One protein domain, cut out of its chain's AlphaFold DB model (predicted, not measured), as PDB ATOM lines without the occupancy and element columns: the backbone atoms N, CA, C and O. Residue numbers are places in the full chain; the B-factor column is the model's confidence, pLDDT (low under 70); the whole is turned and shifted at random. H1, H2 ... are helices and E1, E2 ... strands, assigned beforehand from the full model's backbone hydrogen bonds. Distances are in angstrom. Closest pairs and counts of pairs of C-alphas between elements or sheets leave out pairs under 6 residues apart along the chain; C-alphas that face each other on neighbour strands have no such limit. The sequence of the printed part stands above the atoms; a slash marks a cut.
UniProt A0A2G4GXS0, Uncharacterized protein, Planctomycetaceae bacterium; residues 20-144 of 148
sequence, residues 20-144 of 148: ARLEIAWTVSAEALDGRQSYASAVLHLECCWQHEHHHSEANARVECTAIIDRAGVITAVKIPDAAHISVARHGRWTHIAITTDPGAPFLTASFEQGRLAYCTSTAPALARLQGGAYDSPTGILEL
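What this domain is: This is residues 20 to 144 of the 148 residues of an uncharacterized protein of Planctomycetaceae bacterium (UniProt A0A2G4GXS0). One twisted sheet of nine strands rolls round into a nearly closed barrel. E9, E1, E2, E3 and E4 make one wall, E5 to E8 make the other and cross it, and the edges E8 and E9 come near each other without pairing; the short helix H1 lies at one end. The printed part has 125 residues, with E1 to E8, then H1, then E9 along the chain; the class is mostly strand, and the sheet is branched, with antiparallel neighbours. It is compact, with a radius of gyration of the C-alphas of 15.3 A, yet elongated, spanning 54 by 30 by 23 A.

Where its parts are: E1, residues 20 to 30, begins at C-alpha 20 (46.457, 45.339, -46.999) and is 32.9 A long. E2, residues 40 to 51, is 36.9 A, and E3, residues 61 to 71, is 32.2 A. E4 is residues 74 to 78. E5, residues 84 to 91, is 23.2 A; E6, residues 94 to 101, is 23.4 A; E7, residues 105 to 113, is 24.9 A. E8 is residues 116 to 122, H1 residues 124 to 127, and E9 residues 139 to 143, ending at C-alpha 143 (49.147, 40.363, -47.316).

How they stand to each other: E1 to E4 form a meander, each strand the antiparallel neighbour of the one before; E5 to E8 form another. E1 and E2 are a hairpin at 166 degrees, with N 24 and O 46 2.9 A apart. On the other side of E1 is E9, with N 23 and O 141 2.9 A apart. E2 and E3 are a hairpin, with N 45 and O 68 2.8 A apart. E3 pairs with E4, N 69 to O 76 2.9 A, and, staggered along the same side, with E5 over residues 61 to 63, N 63 to O 84 3.0 A. Hairpins follow: E5 and E6, N 87 to O 98 2.8 A; E6 and E7, N 97 to O 110 2.8 A; E7 and E8, N 111 to O 119 2.9 A. The closest C-alphas of E8 and E9, those of Leu 117 and Gly 140, are 5.6 A apart. H1 is on the sheet at a height of 6.7 A, over none of its strands, but only just: 2 of its 4 C-alphas fall on E2. H1 is too short for any O i to N i+4 pair; its one O i to N i+3 pair is within hydrogen-bond range.

The domain as a whole: The C-alphas farthest apart, those of Gln 37 and His 55, are 54.2 A apart. The printed part has no cut, and the link from H1 to E9 is long. Mean pLDDT of the printed part is 82.9; residues 30 to 40, 53 to 59 and 131 to 134 are under 70.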
ATOM      1  N   ALA A  20      45.613  46.266 -47.728       88.81
ATOM      2  CA  ALA A  20      46.457  45.339 -46.999       88.81
ATOM      3  C   ALA A  20      45.626  44.602 -45.942       88.81
ATOM      4  O   ALA A  20      44.637  45.132 -45.421       88.81
ATOM      5  N   ARG A  21      46.024  43.361 -45.653       91.56
ATOM      6  CA  ARG A  21      45.271  42.451 -44.791       91.56
ATOM      7  C   ARG A  21      46.187  41.687 -43.847       91.56
ATOM      8  O   ARG A  21      47.238  41.180 -44.236       91.56
ATOM      9  N   LEU A  22      45.748  41.576 -42.602       92.12
ATOM     10  CA  LEU A  22      46.332  40.738 -41.568       92.12
ATOM     11  C   LEU A  22      45.257  39.781 -41.061       92.12
ATOM     12  O   LEU A  22      44.259  40.219 -40.497       92.12
ATOM     13  N   GLU A  23      45.505  38.485 -41.186       93.88
ATOM     14  CA  GLU A  23      44.693  37.447 -40.560       93.88
ATOM     15  C   GLU A  23      45.501  36.746 -39.472       93.88
ATOM     16  O   GLU A  23      46.654  36.373 -39.697       93.88
ATOM     17  N   ILE A  24      44.905  36.539 -38.298       93.00
ATOM     18  CA  ILE A  24      45.489  35.747 -37.213       93.00
ATOM     19  C   ILE A  24      44.434  34.810 -36.638       93.00
ATOM     20  O   ILE A  24      43.310  35.221 -36.349       93.00
ATOM     21  N   ALA A  25      44.814  33.549 -36.442       93.06
ATOM     22  CA  ALA A  25      43.974  32.543 -35.815       93.06
ATOM     23  C   ALA A  25      44.636  31.967 -34.557       93.06
ATOM     24  O   ALA A  25      45.811  31.587 -34.576       93.06
ATOM     25  N   TRP A  26      43.855  31.860 -33.481       90.94
ATOM     26  CA  TRP A  26      44.227  31.163 -32.251       90.94
ATOM     27  C   TRP A  26      43.323  29.956 -32.048       90.94
ATOM     28  O   TRP A  26      42.102  30.102 -31.976       90.94
ATOM     29  N   THR A  27      43.927  28.789 -31.863       88.06
ATOM     30  CA  THR A  27      43.223  27.607 -31.364       88.06
ATOM     31  C   THR A  27      43.370  27.562 -29.852       88.06
ATOM     32  O   THR A  27      44.482  27.624 -29.322       88.06
ATOM     33  N   VAL A  28      42.245  27.470 -29.149       82.25
ATOM     34  CA  VAL A  28      42.209  27.333 -27.693       82.25
ATOM     35  C   VAL A  28      41.524  26.030 -27.320       82.25
ATOM     36  O   VAL A  28      40.462  25.698 -27.844       82.25
ATOM     37  N   SER A  29      42.126  25.311 -26.382       76.75
ATOM     38  CA  SER A  29      41.519  24.162 -25.719       76.75
ATOM     39  C   SER A  29      41.357  24.496 -24.242       76.75
ATOM     40  O   SER A  29      42.335  24.829 -23.569       76.75
ATOM     41  N   ALA A  30      40.134  24.426 -23.716       64.44
ATOM     42  CA  ALA A  30      39.910  24.569 -22.278       64.44
ATOM     43  C   ALA A  30      38.938  23.504 -21.760       64.44
ATOM     44  O   ALA A  30      37.974  23.140 -22.432       64.44
ATOM     45  N   GLU A  31      39.187  23.029 -20.536       56.84
ATOM     46  CA  GLU A  31      38.357  22.019 -19.857       56.84
ATOM     47  C   GLU A  31      36.960  22.536 -19.478       56.84
ATOM     48  O   GLU A  31      36.083  21.752 -19.121       56.84
ATOM     49  N   ALA A  32      36.740  23.852 -19.557       52.59
ATOM     50  CA  ALA A  32      35.482  24.485 -19.193       52.59
ATOM     51  C   ALA A  32      35.228  25.757 -20.019       52.59
ATOM     52  O   ALA A  32      35.141  26.849 -19.465       52.59
ATOM     53  N   LEU A  33      35.077  25.636 -21.343       56.44
ATOM     54  CA  LEU A  33      34.485  26.742 -22.115       56.44
ATOM     55  C   LEU A  33      32.991  26.938 -21.777       56.44
ATOM     56  O   LEU A  33      32.511  28.062 -21.865       56.44
ATOM     57  N   ASP A  34      32.303  25.887 -21.298       54.44
ATOM     58  CA  ASP A  34      30.853  25.885 -21.016       54.44
ATOM     59  C   ASP A  34      30.469  25.323 -19.625       54.44
ATOM     60  O   ASP A  34      29.337  24.895 -19.398       54.44
ATOM     61  N   GLY A  35      31.403  25.255 -18.666       53.03
ATOM     62  CA  GLY A  35      31.117  24.777 -17.298       53.03
ATOM     63  C   GLY A  35      30.757  23.283 -17.166       53.03
ATOM     64  O   GLY A  35      30.535  22.801 -16.056       53.03
ATOM     65  N   ARG A  36      30.731  22.526 -18.269       52.31
ATOM     66  CA  ARG A  36      30.741  21.057 -18.275       52.31
ATOM     67  C   ARG A  36      32.187  20.576 -18.347       52.31
ATOM     68  O   ARG A  36      32.955  21.116 -19.134       52.31
ATOM     69  N   GLN A  37      32.534  19.566 -17.546       49.69
ATOM     70  CA  GLN A  37      33.829  18.873 -17.598       49.69
ATOM     71  C   GLN A  37      33.954  18.091 -18.915       49.69
ATOM     72  O   GLN A  37      33.762  16.878 -18.968       49.69
ATOM     73  N   SER A  38      34.205  18.804 -20.003       55.62
ATOM     74  CA  SER A  38      34.416  18.247 -21.332       55.62
ATOM     75  C   SER A  38      35.417  19.125 -22.062       55.62
ATOM     76  O   SER A  38      35.238  20.340 -22.117       55.62
ATOM     77  N   TYR A  39      36.450  18.506 -22.637       58.69
ATOM     78  CA  TYR A  39      37.396  19.187 -23.514       58.69
ATOM     79  C   TYR A  39      36.634  19.836 -24.672       58.69
ATOM     80  O   TYR A  39      36.002  19.141 -25.467       58.69
ATOM     81  N   ALA A  40      36.690  21.163 -24.754       69.12
ATOM     82  CA  ALA A  40      36.124  21.926 -25.853       69.12
ATOM     83  C   ALA A  40      37.241  22.730 -26.527       69.12
ATOM     84  O   ALA A  40      38.008  23.429 -25.860       69.12
ATOM     85  N   SER A  41      37.326  22.610 -27.850       79.94
ATOM     86  CA  SER A  41      38.199  23.427 -28.688       79.94
ATOM     87  C   SER A  41      37.408  24.579 -29.296       79.94
ATOM     88  O   SER A  41      36.271  24.389 -29.738       79.94
ATOM     89  N   ALA A  42      38.021  25.751 -29.370       85.25
ATOM     90  CA  ALA A  42      37.494  26.887 -30.106       85.25
ATOM     91  C   ALA A  42      38.581  27.499 -30.985       85.25
ATOM     92  O   ALA A  42      39.765  27.435 -30.646       85.25
ATOM     93  N   VAL A  43      38.170  28.122 -32.086       89.62
ATOM     94  CA  VAL A  43      39.075  28.886 -32.947       89.62
ATOM     95  C   VAL A  43      38.630  30.338 -32.961       89.62
ATOM     96  O   VAL A  43      37.490  30.648 -33.298       89.62
ATOM     97  N   LEU A  44      39.528  31.232 -32.555       90.19
ATOM     98  CA  LEU A  44      39.363  32.673 -32.690       90.19
ATOM     99  C   LEU A  44      40.042  33.108 -33.983       90.19
ATOM    100  O   LEU A  44      41.253  32.954 -34.102       90.19
ATOM    101  N   HIS A  45      39.278  33.690 -34.899       93.38
ATOM    102  CA  HIS A  45      39.786  34.325 -36.108       93.38
ATOM    103  C   HIS A  45      39.691  35.840 -35.957       93.38
ATOM    104  O   HIS A  45      38.633  36.358 -35.605       93.38
ATOM    105  N   LEU A  46      40.792  36.533 -36.220       93.50
ATOM    106  CA  LEU A  46      40.879  37.984 -36.324       93.50
ATOM    107  C   LEU A  46      41.331  38.332 -37.736       93.50
ATOM    108  O   LEU A  46      42.370  37.852 -38.182       93.50
ATOM    109  N   GLU A  47      40.587  39.208 -38.392       94.06
ATOM    110  CA  GLU A  47      40.968  39.828 -39.653       94.06
ATOM    111  C   GLU A  47      41.055  41.337 -39.438       94.06
ATOM    112  O   GLU A  47      40.162  41.933 -38.840       94.06
ATOM    113  N   CYS A  48      42.136  41.953 -39.904       91.88
ATOM    114  CA  CYS A  48      42.330  43.393 -39.895       91.88
ATOM    115  C   CYS A  48      42.704  43.862 -41.302       91.88
ATOM    116  O   CYS A  48      43.658  43.353 -41.890       91.88
ATOM    117  N   CYS A  49      41.979  44.851 -41.816       91.00
ATOM    118  CA  CYS A  49      42.113  45.377 -43.171       91.00
ATOM    119  C   CYS A  49      42.346  46.890 -43.134       91.00
ATOM    120  O   CYS A  49      41.704  47.607 -42.364       91.00
ATOM    121  N   TRP A  50      43.261  47.391 -43.959       89.19
ATOM    122  CA  TRP A  50      43.546  48.825 -44.063       89.19
ATOM    123  C   TRP A  50      43.893  49.217 -45.494       89.19
ATOM    124  O   TRP A  50      44.317  48.393 -46.304       89.19
ATOM    125  N   GLN A  51      43.702  50.493 -45.817       84.62
ATOM    126  CA  GLN A  51      44.147  51.031 -47.097       84.62
ATOM    127  C   GLN A  51      45.672  51.152 -47.100       84.62
ATOM    128  O   GLN A  51      46.261  51.736 -46.190       84.62
ATOM    129  N   HIS A  52      46.300  50.587 -48.122       71.50
ATOM    130  CA  HIS A  52      47.732  50.674 -48.356       71.50
ATOM    131  C   HIS A  52      48.027  51.930 -49.188       71.50
ATOM    132  O   HIS A  52      47.619  52.025 -50.348       71.50
ATOM    133  N   GLU A  53      48.711  52.912 -48.599       64.94
ATOM    134  CA  GLU A  53      49.130  54.127 -49.305       64.94
ATOM    135  C   GLU A  53      50.562  53.980 -49.840       64.94
ATOM    136  O   GLU A  53      51.501  53.739 -49.086       64.94
ATOM    137  N   HIS A  54      50.739  54.185 -51.152       56.31
ATOM    138  CA  HIS A  54      51.987  53.923 -51.899       56.31
ATOM    139  C   HIS A  54      53.229  54.674 -51.452       56.31
ATOM    140  O   HIS A  54      54.330  54.311 -51.865       56.31
ATOM    141  N   HIS A  55      53.085  55.763 -50.699       47.25
ATOM    142  CA  HIS A  55      54.168  56.736 -50.638       47.25
ATOM    143  C   HIS A  55      54.823  56.962 -49.295       47.25
ATOM    144  O   HIS A  55      55.991  57.342 -49.316       47.25
ATOM    145  N   HIS A  56      54.210  56.676 -48.154       48.28
ATOM    146  CA  HIS A  56      54.842  56.926 -46.860       48.28
ATOM    147  C   HIS A  56      54.565  55.785 -45.889       48.28
ATOM    148  O   HIS A  56      53.558  55.100 -46.002       48.28
ATOM    149  N   SER A  57      55.507  55.590 -44.959       56.25
ATOM    150  CA  SER A  57      55.360  54.798 -43.736       56.25
ATOM    151  C   SER A  57      53.890  54.651 -43.347       56.25
ATOM    152  O   SER A  57      53.253  55.667 -43.075       56.25
ATOM    153  N   GLU A  58      53.373  53.420 -43.276       62.66
ATOM    154  CA  GLU A  58      51.998  53.111 -42.842       62.66
ATOM    155  C   GLU A  58      51.817  53.372 -41.335       62.66
ATOM    156  O   GLU A  58      51.246  52.570 -40.606       62.66
ATOM    157  N   ALA A  59      52.385  54.462 -40.825       66.19
ATOM    158  CA  ALA A  59      52.281  54.864 -39.445       66.19
ATOM    159  C   ALA A  59      50.913  55.516 -39.244       66.19
ATOM    160  O   ALA A  59      50.643  56.598 -39.759       66.19
ATOM    161  N   ASN A  60      50.083  54.863 -38.439       75.50
ATOM    162  CA  ASN A  60      48.759  55.306 -38.016       75.50
ATOM    163  C   ASN A  60      47.686  55.311 -39.116       75.50
ATOM    164  O   ASN A  60      46.754  56.116 -39.052       75.50
ATOM    165  N   ALA A  61      47.762  54.402 -40.093       83.81
ATOM    166  CA  ALA A  61      46.636  54.186 -41.003       83.81
ATOM    167  C   ALA A  61      45.426  53.648 -40.220       83.81
ATOM    168  O   ALA A  61      45.589  52.895 -39.256       83.81
ATOM    169  N   ARG A  62      44.206  54.033 -40.609       87.50
ATOM    170  CA  ARG A  62      42.991  53.457 -40.013       87.50
ATOM    171  C   ARG A  62      42.873  51.995 -40.422       87.50
ATOM    172  O   ARG A  62      43.037  51.675 -41.597       87.50
ATOM    173  N   VAL A  63      42.559  51.140 -39.457       88.88
ATOM    174  CA  VAL A  63      42.362  49.710 -39.682       88.88
ATOM    175  C   VAL A  63      40.980  49.300 -39.201       88.88
ATOM    176  O   VAL A  63      40.530  49.697 -38.127       88.88
ATOM    177  N   GLU A  64      40.309  48.500 -40.012       90.69
ATOM    178  CA  GLU A  64      39.061  47.846 -39.655       90.69
ATOM    179  C   GLU A  64      39.393  46.427 -39.222       90.69
ATOM    180  O   GLU A  64      39.958  45.661 -39.998       90.69
ATOM    181  N   CYS A  65      39.075  46.081 -37.977       90.81
ATOM    182  CA  CYS A  65      39.298  44.741 -37.460       90.81
ATOM    183  C   CYS A  65      37.966  44.063 -37.151       90.81
ATOM    184  O   CYS A  65      37.103  44.628 -36.475       90.81
ATOM    185  N   THR A  66      37.830  42.818 -37.585       91.88
ATOM    186  CA  THR A  66      36.716  41.938 -37.247       91.88
ATOM    187  C   THR A  66      37.259  40.687 -36.575       91.88
ATOM    188  O   THR A  66      38.311  40.172 -36.947       91.88
ATOM    189  N   ALA A  67      36.564  40.198 -35.552       92.44
ATOM    190  CA  ALA A  67      36.916  38.930 -34.937       92.44
ATOM    191  C   ALA A  67      35.687  38.064 -34.711       92.44
ATOM    192  O   ALA A  67      34.618  38.548 -34.327       92.44
ATOM    193  N   ILE A  68      35.865  36.766 -34.919       92.44
ATOM    194  CA  ILE A  68      34.859  35.742 -34.672       92.44
ATOM    195  C   ILE A  68      35.466  34.610 -33.864       92.44
ATOM    196  O   ILE A  68      36.643  34.289 -33.996       92.44
ATOM    197  N   ILE A  69      34.639  33.972 -33.054       90.25
ATOM    198  CA  ILE A  69      34.982  32.715 -32.412       90.25
ATOM    199  C   ILE A  69      34.046  31.619 -32.901       90.25
ATOM    200  O   ILE A  69      32.828  31.765 -32.808       90.25
ATOM    201  N   ASP A  70      34.623  30.531 -33.397       88.81
ATOM    202  CA  ASP A  70      33.922  29.288 -33.699       88.81
ATOM    203  C   ASP A  70      34.090  28.321 -32.521       88.81
ATOM    204  O   ASP A  70      35.206  27.920 -32.172       88.81
ATOM    205  N   ARG A  71      32.968  27.966 -31.886       84.75
ATOM    206  CA  ARG A  71      32.886  26.909 -30.873       84.75
ATOM    207  C   ARG A  71      31.996  25.790 -31.392       84.75
ATOM    208  O   ARG A  71      30.774  25.902 -31.336       84.75
ATOM    209  N   ALA A  72      32.605  24.708 -31.874       81.94
ATOM    210  CA  ALA A  72      31.889  23.536 -32.385       81.94
ATOM    211  C   ALA A  72      30.795  23.879 -33.427       81.94
ATOM    212  O   ALA A  72      29.706  23.306 -33.410       81.94
ATOM    213  N   GLY A  73      31.073  24.835 -34.319       81.56
ATOM    214  CA  GLY A  73      30.165  25.324 -35.357       81.56
ATOM    215  C   GLY A  73      29.305  26.522 -34.941       81.56
ATOM    216  O   GLY A  73      28.586  27.075 -35.775       81.56
ATOM    217  N   VAL A  74      29.356  26.951 -33.676       83.25
ATOM    218  CA  VAL A  74      28.674  28.165 -33.208       83.25
ATOM    219  C   VAL A  74      29.604  29.363 -33.374       83.25
ATOM    220  O   VAL A  74      30.542  29.544 -32.599       83.25
ATOM    221  N   ILE A  75      29.309  30.201 -34.370       88.50
ATOM    222  CA  ILE A  75      30.077  31.410 -34.681       88.50
ATOM    223  C   ILE A  75      29.524  32.595 -33.889       88.50
ATOM    224  O   ILE A  75      28.350  32.945 -34.007       88.50
ATOM    225  N   THR A  76      30.378  33.241 -33.097       89.00
ATOM    226  CA  THR A  76      30.035  34.449 -32.333       89.00
ATOM    227  C   THR A  76      30.962  35.597 -32.719       89.00
ATOM    228  O   THR A  76      32.179  35.431 -32.720       89.00
ATOM    229  N   ALA A  77      30.406  36.774 -33.011       91.19
ATOM    230  CA  ALA A  77      31.200  37.977 -33.252       91.19
ATOM    231  C   ALA A  77      31.818  38.503 -31.945       91.19
ATOM    232  O   ALA A  77      31.154  38.572 -30.907       91.19
ATOM    233  N   VAL A  78      33.083  38.908 -32.004       88.00
ATOM    234  CA  VAL A  78      33.814  39.537 -30.903       88.00
ATOM    235  C   VAL A  78      33.842  41.038 -31.152       88.00
ATOM    236  O   VAL A  78      34.292  41.499 -32.200       88.00
ATOM    237  N   LYS A  79      33.357  41.819 -30.184       88.00
ATOM    238  CA  LYS A  79      33.362  43.279 -30.289       88.00
ATOM    239  C   LYS A  79      34.787  43.811 -30.118       88.00
ATOM    240  O   LYS A  79      35.363  43.676 -29.039       88.00
ATOM    241  N   ILE A  80      35.310  44.446 -31.162       83.62
ATOM    242  CA  ILE A  80      36.582  45.179 -31.156       83.62
ATOM    243  C   ILE A  80      36.262  46.682 -31.043       83.62
ATOM    244  O   ILE A  80      35.235  47.108 -31.571       83.62
ATOM    245  N   PRO A  81      37.057  47.489 -30.317       79.81
ATOM    246  CA  PRO A  81      36.870  48.940 -30.278       79.81
ATOM    247  C   PRO A  81      36.933  49.586 -31.674       79.81
ATOM    248  O   PRO A  81      37.791  49.233 -32.478       79.81
ATOM    249  N   ASP A  82      36.053  50.560 -31.926       72.06
ATOM    250  CA  ASP A  82      35.740  51.070 -33.275       72.06
ATOM    251  C   ASP A  82      36.859  51.899 -33.937       72.06
ATOM    252  O   ASP A  82      36.854  52.093 -35.150       72.06
ATOM    253  N   ALA A  83      37.819  52.409 -33.164       75.06
ATOM    254  CA  ALA A  83      38.913  53.226 -33.682       75.06
ATOM    255  C   ALA A  83      40.242  52.499 -33.486       75.06
ATOM    256  O   ALA A  83      40.845  52.588 -32.414       75.06
ATOM    257  N   ALA A  84      40.696  51.794 -34.521       83.44
ATOM    258  CA  ALA A  84      42.000  51.155 -34.541       83.44
ATOM    259  C   ALA A  84      42.930  51.811 -35.571       83.44
ATOM    260  O   ALA A  84      42.513  52.214 -36.660       83.44
ATOM    261  N   HIS A  85      44.207  51.912 -35.212       89.56
ATOM    262  CA  HIS A  85      45.272  52.412 -36.071       89.56
ATOM    263  C   HIS A  85      46.393  51.387 -36.160       89.56
ATOM    264  O   HIS A  85      46.753  50.780 -35.148       89.56
ATOM    265  N   ILE A  86      46.957  51.224 -37.351       89.62
ATOM    266  CA  ILE A  86      48.060  50.307 -37.627       89.62
ATOM    267  C   ILE A  86      49.366  51.067 -37.871       89.62
ATOM    268  O   ILE A  86      49.364  52.178 -38.389       89.62
ATOM    269  N   SER A  87      50.480  50.451 -37.487       90.19
ATOM    270  CA  SER A  87      51.838  50.821 -37.864       90.19
ATOM    271  C   SER A  87      52.541  49.604 -38.445       90.19
ATOM    272  O   SER A  87      52.609  48.561 -37.787       90.19
ATOM    273  N   VAL A  88      53.115  49.753 -39.639       90.25
ATOM    274  CA  VAL A  88      53.897  48.703 -40.308       90.25
ATOM    275  C   VAL A  88      55.346  49.144 -40.471       90.25
ATOM    276  O   VAL A  88      55.630  50.183 -41.062       90.25
ATOM    277  N   ALA A  89      56.275  48.347 -39.945       90.50
ATOM    278  CA  ALA A  89      57.711  48.589 -40.038       90.50
ATOM    279  C   ALA A  89      58.416  47.398 -40.698       90.50
ATOM    280  O   ALA A  89      58.354  46.271 -40.202       90.50
ATOM    281  N   ARG A  90      59.108  47.642 -41.816       89.62
ATOM    282  CA  ARG A  90      59.857  46.619 -42.562       89.62
ATOM    283  C   ARG A  90      61.361  46.794 -42.345       89.62
ATOM    284  O   ARG A  90      61.910  47.862 -42.606       89.62
ATOM    285  N   HIS A  91      62.036  45.735 -41.898       88.75
ATOM    286  CA  HIS A  91      63.471  45.721 -41.606       88.75
ATOM    287  C   HIS A  91      64.133  44.439 -42.127       88.75
ATOM    288  O   HIS A  91      64.199  43.410 -41.449       88.75
ATOM    289  N   GLY A  92      64.659  44.501 -43.353       89.69
ATOM    290  CA  GLY A  92      65.296  43.357 -44.005       89.69
ATOM    291  C   GLY A  92      64.307  42.205 -44.185       89.69
ATOM    292  O   GLY A  92      63.327  42.336 -44.906       89.69
ATOM    293  N   ARG A  93      64.557  41.076 -43.512       91.81
ATOM    294  CA  ARG A  93      63.669  39.901 -43.543       91.81
ATOM    295  C   ARG A  93      62.433  40.020 -42.644       91.81
ATOM    296  O   ARG A  93      61.596  39.122 -42.669       91.81
ATOM    297  N   TRP A  94      62.356  41.063 -41.821       93.75
ATOM    298  CA  TRP A  94      61.322  41.224 -40.804       93.75
ATOM    299  C   TRP A  94      60.268  42.246 -41.215       93.75
ATOM    300  O   TRP A  94      60.596  43.307 -41.741       93.75
ATOM    301  N   THR A  95      59.009  41.944 -40.915       93.50
ATOM    302  CA  THR A  95      57.891  42.891 -40.972       93.50
ATOM    303  C   THR A  95      57.181  42.905 -39.628       93.50
ATOM    304  O   THR A  95      56.707  41.871 -39.163       93.50
ATOM    305  N   HIS A  96      57.122  44.069 -38.993       94.38
ATOM    306  CA  HIS A  96      56.467  44.277 -37.710       94.38
ATOM    307  C   HIS A  96      55.164  45.037 -37.913       94.38
ATOM    308  O   HIS A  96      55.140  46.055 -38.602       94.38
ATOM    309  N   ILE A  97      54.108  44.542 -37.280       92.88
ATOM    310  CA  ILE A  97      52.776  45.124 -37.275       92.88
ATOM    311  C   ILE A  97      52.426  45.482 -35.837       92.88
ATOM    312  O   ILE A  97      52.527  44.636 -34.947       92.88
ATOM    313  N   ALA A  98      51.984  46.712 -35.614       93.69
ATOM    314  CA  ALA A  98      51.392  47.137 -34.356       93.69
ATOM    315  C   ALA A  98      50.029  47.765 -34.635       93.69
ATOM    316  O   ALA A  98      49.938  48.718 -35.401       93.69
ATOM    317  N   ILE A  99      48.982  47.240 -34.012       92.81
ATOM    318  CA  ILE A  99      47.633  47.791 -34.038       92.81
ATOM    319  C   ILE A  99      47.307  48.303 -32.643       92.81
ATOM    320  O   ILE A  99      47.452  47.595 -31.641       92.81
ATOM    321  N   THR A 100      46.837  49.538 -32.585       92.38
ATOM    322  CA  THR A 100      46.394  50.207 -31.363       92.38
ATOM    323  C   THR A 100      44.933  50.591 -31.492       92.38
ATOM    324  O   THR A 100      44.482  50.929 -32.581       92.38
ATOM    325  N   THR A 101      44.193  50.545 -30.394       89.25
ATOM    326  CA  THR A 101      42.809  51.027 -30.307       89.25
ATOM    327  C   THR A 101      42.756  52.323 -29.512       89.25
ATOM    328  O   THR A 101      43.520  52.478 -28.564       89.25
ATOM    329  N   ASP A 102      41.858  53.244 -29.843       79.62
ATOM    330  CA  ASP A 102      41.641  54.499 -29.107       79.62
ATOM    331  C   ASP A 102      41.314  54.234 -27.614       79.62
ATOM    332  O   ASP A 102      40.455  53.386 -27.335       79.62
ATOM    333  N   PRO A 103      41.985  54.888 -26.636       74.69
ATOM    334  CA  PRO A 103      42.998  55.954 -26.738       74.69
ATOM    335  C   PRO A 103      44.455  55.471 -26.745       74.69
ATOM    336  O   PRO A 103      45.222  55.732 -25.821       74.69
ATOM    337  N   GLY A 104      44.863  54.787 -27.815       78.62
ATOM    338  CA  GLY A 104      46.241  54.336 -28.041       78.62
ATOM    339  C   GLY A 104      46.632  53.068 -27.277       78.62
ATOM    340  O   GLY A 104      47.817  52.759 -27.161       78.62
ATOM    341  N   ALA A 105      45.660  52.321 -26.747       86.50
ATOM    342  CA  ALA A 105      45.918  51.054 -26.080       86.50
ATOM    343  C   ALA A 105      46.426  50.008 -27.094       86.50
ATOM    344  O   ALA A 105      45.837  49.872 -28.171       86.50
ATOM    345  N   PRO A 106      47.491  49.247 -26.780       89.56
ATOM    346  CA  PRO A 106      47.982  48.199 -27.665       89.56
ATOM    347  C   PRO A 106      46.925  47.101 -27.803       89.56
ATOM    348  O   PRO A 106      46.535  46.468 -26.823       89.56
ATOM    349  N   PHE A 107      46.468  46.875 -29.033       92.25
ATOM    350  CA  PHE A 107      45.489  45.843 -29.346       92.25
ATOM    351  C   PHE A 107      46.170  44.574 -29.843       92.25
ATOM    352  O   PHE A 107      45.852  43.488 -29.353       92.25
ATOM    353  N   LEU A 108      47.109  44.716 -30.784       93.19
ATOM    354  CA  LEU A 108      47.830  43.612 -31.399       93.19
ATOM    355  C   LEU A 108      49.249  44.021 -31.789       93.19
ATOM    356  O   LEU A 108      49.441  45.063 -32.403       93.19
ATOM    357  N   THR A 109      50.225  43.165 -31.516       94.31
ATOM    358  CA  THR A 109      51.576  43.275 -32.067       94.31
ATOM    359  C   THR A 109      51.939  41.949 -32.712       94.31
ATOM    360  O   THR A 109      51.920  40.918 -32.043       94.31
ATOM    361  N   ALA A 110      52.300  41.965 -33.991       95.12
ATOM    362  CA  ALA A 110      52.735  40.785 -34.726       95.12
ATOM    363  C   ALA A 110      54.067  41.039 -35.434       95.12
ATOM    364  O   ALA A 110      54.382  42.156 -35.834       95.12
ATOM    365  N   SER A 111      54.887  40.001 -35.560       95.50
ATOM    366  CA  SER A 111      56.143  40.053 -36.306       95.50
ATOM    367  C   SER A 111      56.233  38.865 -37.243       95.50
ATOM    368  O   SER A 111      56.031  37.722 -36.830       95.50
ATOM    369  N   PHE A 112      56.562  39.155 -38.495       94.50
ATOM    370  CA  PHE A 112      56.695  38.191 -39.571       94.50
ATOM    371  C   PHE A 112      58.147  38.129 -40.032       94.50
ATOM    372  O   PHE A 112      58.742  39.161 -40.345       94.50
ATOM    373  N   GLU A 113      58.710  36.927 -40.105       94.50
ATOM    374  CA  GLU A 113      60.013  36.660 -40.714       94.50
ATOM    375  C   GLU A 113      59.792  36.034 -42.090       94.50
ATOM    376  O   GLU A 113      59.240  34.941 -42.187       94.50
ATOM    377  N   GLN A 114      60.188  36.719 -43.165       89.44
ATOM    378  CA  GLN A 114      59.987  36.247 -44.545       89.44
ATOM    379  C   GLN A 114      58.535  35.793 -44.815       89.44
ATOM    380  O   GLN A 114      58.296  34.763 -45.443       89.44
ATOM    381  N   GLY A 115      57.561  36.540 -44.282       86.19
ATOM    382  CA  GLY A 115      56.129  36.254 -44.426       86.19
ATOM    383  C   GLY A 115      55.566  35.189 -43.476       86.19
ATOM    384  O   GLY A 115      54.366  34.941 -43.499       86.19
ATOM    385  N   ARG A 116      56.381  34.575 -42.609       91.31
ATOM    386  CA  ARG A 116      55.914  33.620 -41.589       91.31
ATOM    387  C   ARG A 116      55.719  34.315 -40.251       91.31
ATOM    388  O   ARG A 116      56.633  34.992 -39.787       91.31
ATOM    389  N   LEU A 117      54.566  34.117 -39.612       94.50
ATOM    390  CA  LEU A 117      54.319  34.643 -38.270       94.50
ATOM    391  C   LEU A 117      55.321  34.034 -37.275       94.50
ATOM    392  O   LEU A 117      55.343  32.823 -37.072       94.50
ATOM    393  N   ALA A 118      56.148  34.881 -36.665       93.50
ATOM    394  CA  ALA A 118      57.161  34.485 -35.686       93.50
ATOM    395  C   ALA A 118      56.745  34.833 -34.252       93.50
ATOM    396  O   ALA A 118      57.135  34.161 -33.300       93.50
ATOM    397  N   TYR A 119      55.964  35.902 -34.092       91.94
ATOM    398  CA  TYR A 119      55.503  36.383 -32.797       91.94
ATOM    399  C   TYR A 119      54.168  37.102 -32.944       91.94
ATOM    400  O   TYR A 119      53.988  37.870 -33.889       91.94
ATOM    401  N   CYS A 120      53.259  36.893 -31.991       92.69
ATOM    402  CA  CYS A 120      52.007  37.631 -31.900       92.69
ATOM    403  C   CYS A 120      51.566  37.791 -30.443       92.69
ATOM    404  O   CYS A 120      51.445  36.807 -29.714       92.69
ATOM    405  N   THR A 121      51.225  39.013 -30.051       91.50
ATOM    406  CA  THR A 121      50.469  39.320 -28.834       91.50
ATOM    407  C   THR A 121      49.212  40.088 -29.193       91.50
ATOM    408  O   THR A 121      49.225  40.926 -30.088       91.50
ATOM    409  N   SER A 122      48.100  39.778 -28.531       90.75
ATOM    410  CA  SER A 122      46.822  40.433 -28.798       90.75
ATOM    411  C   SER A 122      45.912  40.402 -27.577       90.75
ATOM    412  O   SER A 122      45.960  39.470 -26.773       90.75
ATOM    413  N   THR A 123      45.051  41.411 -27.464       90.44
ATOM    414  CA  THR A 123      43.947  41.446 -26.493       90.44
ATOM    415  C   THR A 123      42.683  40.746 -27.006       90.44
ATOM    416  O   THR A 123      41.774  40.482 -26.217       90.44
ATOM    417  N   ALA A 124      42.625  40.372 -28.292       88.62
ATOM    418  CA  ALA A 124      41.466  39.713 -28.901       88.62
ATOM    419  C   ALA A 124      41.029  38.421 -28.174       88.62
ATOM    420  O   ALA A 124      39.830  38.285 -27.916       88.62
ATOM    421  N   PRO A 125      41.934  37.518 -27.732       87.50
ATOM    422  CA  PRO A 125      41.537  36.360 -26.923       87.50
ATOM    423  C   PRO A 125      40.822  36.736 -25.617       87.50
ATOM    424  O   PRO A 125      39.839  36.099 -25.230       87.50
ATOM    425  N   ALA A 126      41.262  37.806 -24.951       86.12
ATOM    426  CA  ALA A 126      40.614  38.292 -23.737       86.12
ATOM    427  C   ALA A 126      39.222  38.877 -24.036       86.12
ATOM    428  O   ALA A 126      38.272  38.569 -23.315       86.12
ATOM    429  N   LEU A 127      39.074  39.649 -25.121       86.81
ATOM    430  CA  LEU A 127      37.777  40.174 -25.578       86.81
ATOM    431  C   LEU A 127      36.797  39.051 -25.953       86.81
ATOM    432  O   LEU A 127      35.605  39.147 -25.666       86.81
ATOM    433  N   ALA A 128      37.304  37.949 -26.511       84.62
ATOM    434  CA  ALA A 128      36.541  36.741 -26.827       84.62
ATOM    435  C   ALA A 128      36.172  35.889 -25.591       84.62
ATOM    436  O   ALA A 128      35.550  34.830 -25.727       84.62
ATOM    437  N   ARG A 129      36.541  36.342 -24.380       82.62
ATOM    438  CA  ARG A 129      36.363  35.629 -23.103       82.62
ATOM    439  C   ARG A 129      37.023  34.247 -23.091       82.62
ATOM    440  O   ARG A 129      36.492  33.314 -22.504       82.62
ATOM    441  N   LEU A 130      38.189  34.114 -23.723       75.75
ATOM    442  CA  LEU A 130      38.958  32.864 -23.770       75.75
ATOM    443  C   LEU A 130      39.989  32.729 -22.631       75.75
ATOM    444  O   LEU A 130      40.960  31.982 -22.732       75.75
ATOM    445  N   GLN A 131      39.822  33.462 -21.531       67.19
ATOM    446  CA  GLN A 131      40.812  33.494 -20.451       67.19
ATOM    447  C   GLN A 131      41.006  32.108 -19.804       67.19
ATOM    448  O   GLN A 131      40.036  31.445 -19.451       67.19
ATOM    449  N   GLY A 132      42.266  31.693 -19.624       62.22
ATOM    450  CA  GLY A 132      42.631  30.497 -18.848       62.22
ATOM    451  C   GLY A 132      42.709  29.165 -19.609       62.22
ATOM    452  O   GLY A 132      42.933  28.141 -18.971       62.22
ATOM    453  N   GLY A 133      42.541  29.152 -20.936       63.03
ATOM    454  CA  GLY A 133      42.753  27.953 -21.764       63.03
ATOM    455  C   GLY A 133      44.222  27.697 -22.122       63.03
ATOM    456  O   GLY A 133      45.063  28.592 -22.021       63.03
ATOM    457  N   ALA A 134      44.525  26.481 -22.579       67.81
ATOM    458  CA  ALA A 134      45.772  26.195 -23.279       67.81
ATOM    459  C   ALA A 134      45.641  26.679 -24.730       67.81
ATOM    460  O   ALA A 134      44.641  26.398 -25.395       67.81
ATOM    461  N   TYR A 135      46.640  27.418 -25.199       76.56
ATOM    462  CA  TYR A 135      46.670  27.979 -26.544       76.56
ATOM    463  C   TYR A 135      47.727  27.267 -27.369       76.56
ATOM    464  O   TYR A 135      48.877  27.157 -26.935       76.56
ATOM    465  N   ASP A 136      47.352  26.857 -28.576       80.06
ATOM    466  CA  ASP A 136      48.351  26.577 -29.596       80.06
ATOM    467  C   ASP A 136      49.022  27.888 -30.024       80.06
ATOM    468  O   ASP A 136      48.494  28.991 -29.829       80.06
ATOM    469  N   SER A 137      50.207  27.772 -30.624       82.38
ATOM    470  CA  SER A 137      50.858  28.938 -31.222       82.38
ATOM    471  C   SER A 137      49.941  29.530 -32.300       82.38
ATOM    472  O   SER A 137      49.438  28.770 -33.133       82.38
ATOM    473  N   PRO A 138      49.708  30.857 -32.311       88.06
ATOM    474  CA  PRO A 138      48.870  31.464 -33.329       88.06
ATOM    475  C   PRO A 138      49.460  31.240 -34.715       88.06
ATOM    476  O   PRO A 138      50.678  31.217 -34.899       88.06
ATOM    477  N   THR A 139      48.576  31.134 -35.696       91.62
ATOM    478  CA  THR A 139      48.945  31.201 -37.111       91.62
ATOM    479  C   THR A 139      48.534  32.556 -37.652       91.62
ATOM    480  O   THR A 139      47.596  33.167 -37.140       91.62
ATOM    481  N   GLY A 140      49.240  33.058 -38.659       91.50
ATOM    482  CA  GLY A 140      48.867  34.324 -39.265       91.50
ATOM    483  C   GLY A 140      49.372  34.474 -40.683       91.50
ATOM    484  O   GLY A 140      50.414  33.921 -41.048       91.50
ATOM    485  N   ILE A 141      48.609  35.232 -41.457       92.75
ATOM    486  CA  ILE A 141      48.865  35.570 -42.849       92.75
ATOM    487  C   ILE A 141      48.909  37.092 -42.930       92.75
ATOM    488  O   ILE A 141      48.049  37.779 -42.384       92.75
ATOM    489  N   LEU A 142      49.937  37.608 -43.595       90.31
ATOM    490  CA  LEU A 142      50.092  39.028 -43.866       90.31
ATOM    491  C   LEU A 142      50.173  39.231 -45.376       90.31
ATOM    492  O   LEU A 142      51.096  38.738 -46.022       90.31
ATOM    493  N   GLU A 143      49.218  39.978 -45.912       89.12
ATOM    494  CA  GLU A 143      49.147  40.363 -47.316       89.12
ATOM    495  C   GLU A 143      49.391  41.865 -47.420       89.12
ATOM    496  O   GLU A 143      48.556  42.682 -47.028       89.12
ATOM    497  N   LEU A 144      50.563  42.224 -47.944       84.44
ATOM    498  CA  LEU A 144      50.908  43.600 -48.278       84.44
ATOM    499  C   LEU A 144      50.997  43.712 -49.799       84.44
ATOM    500  O   LEU A 144      51.769  42.990 -50.430       84.44
TER     501      LEU A 144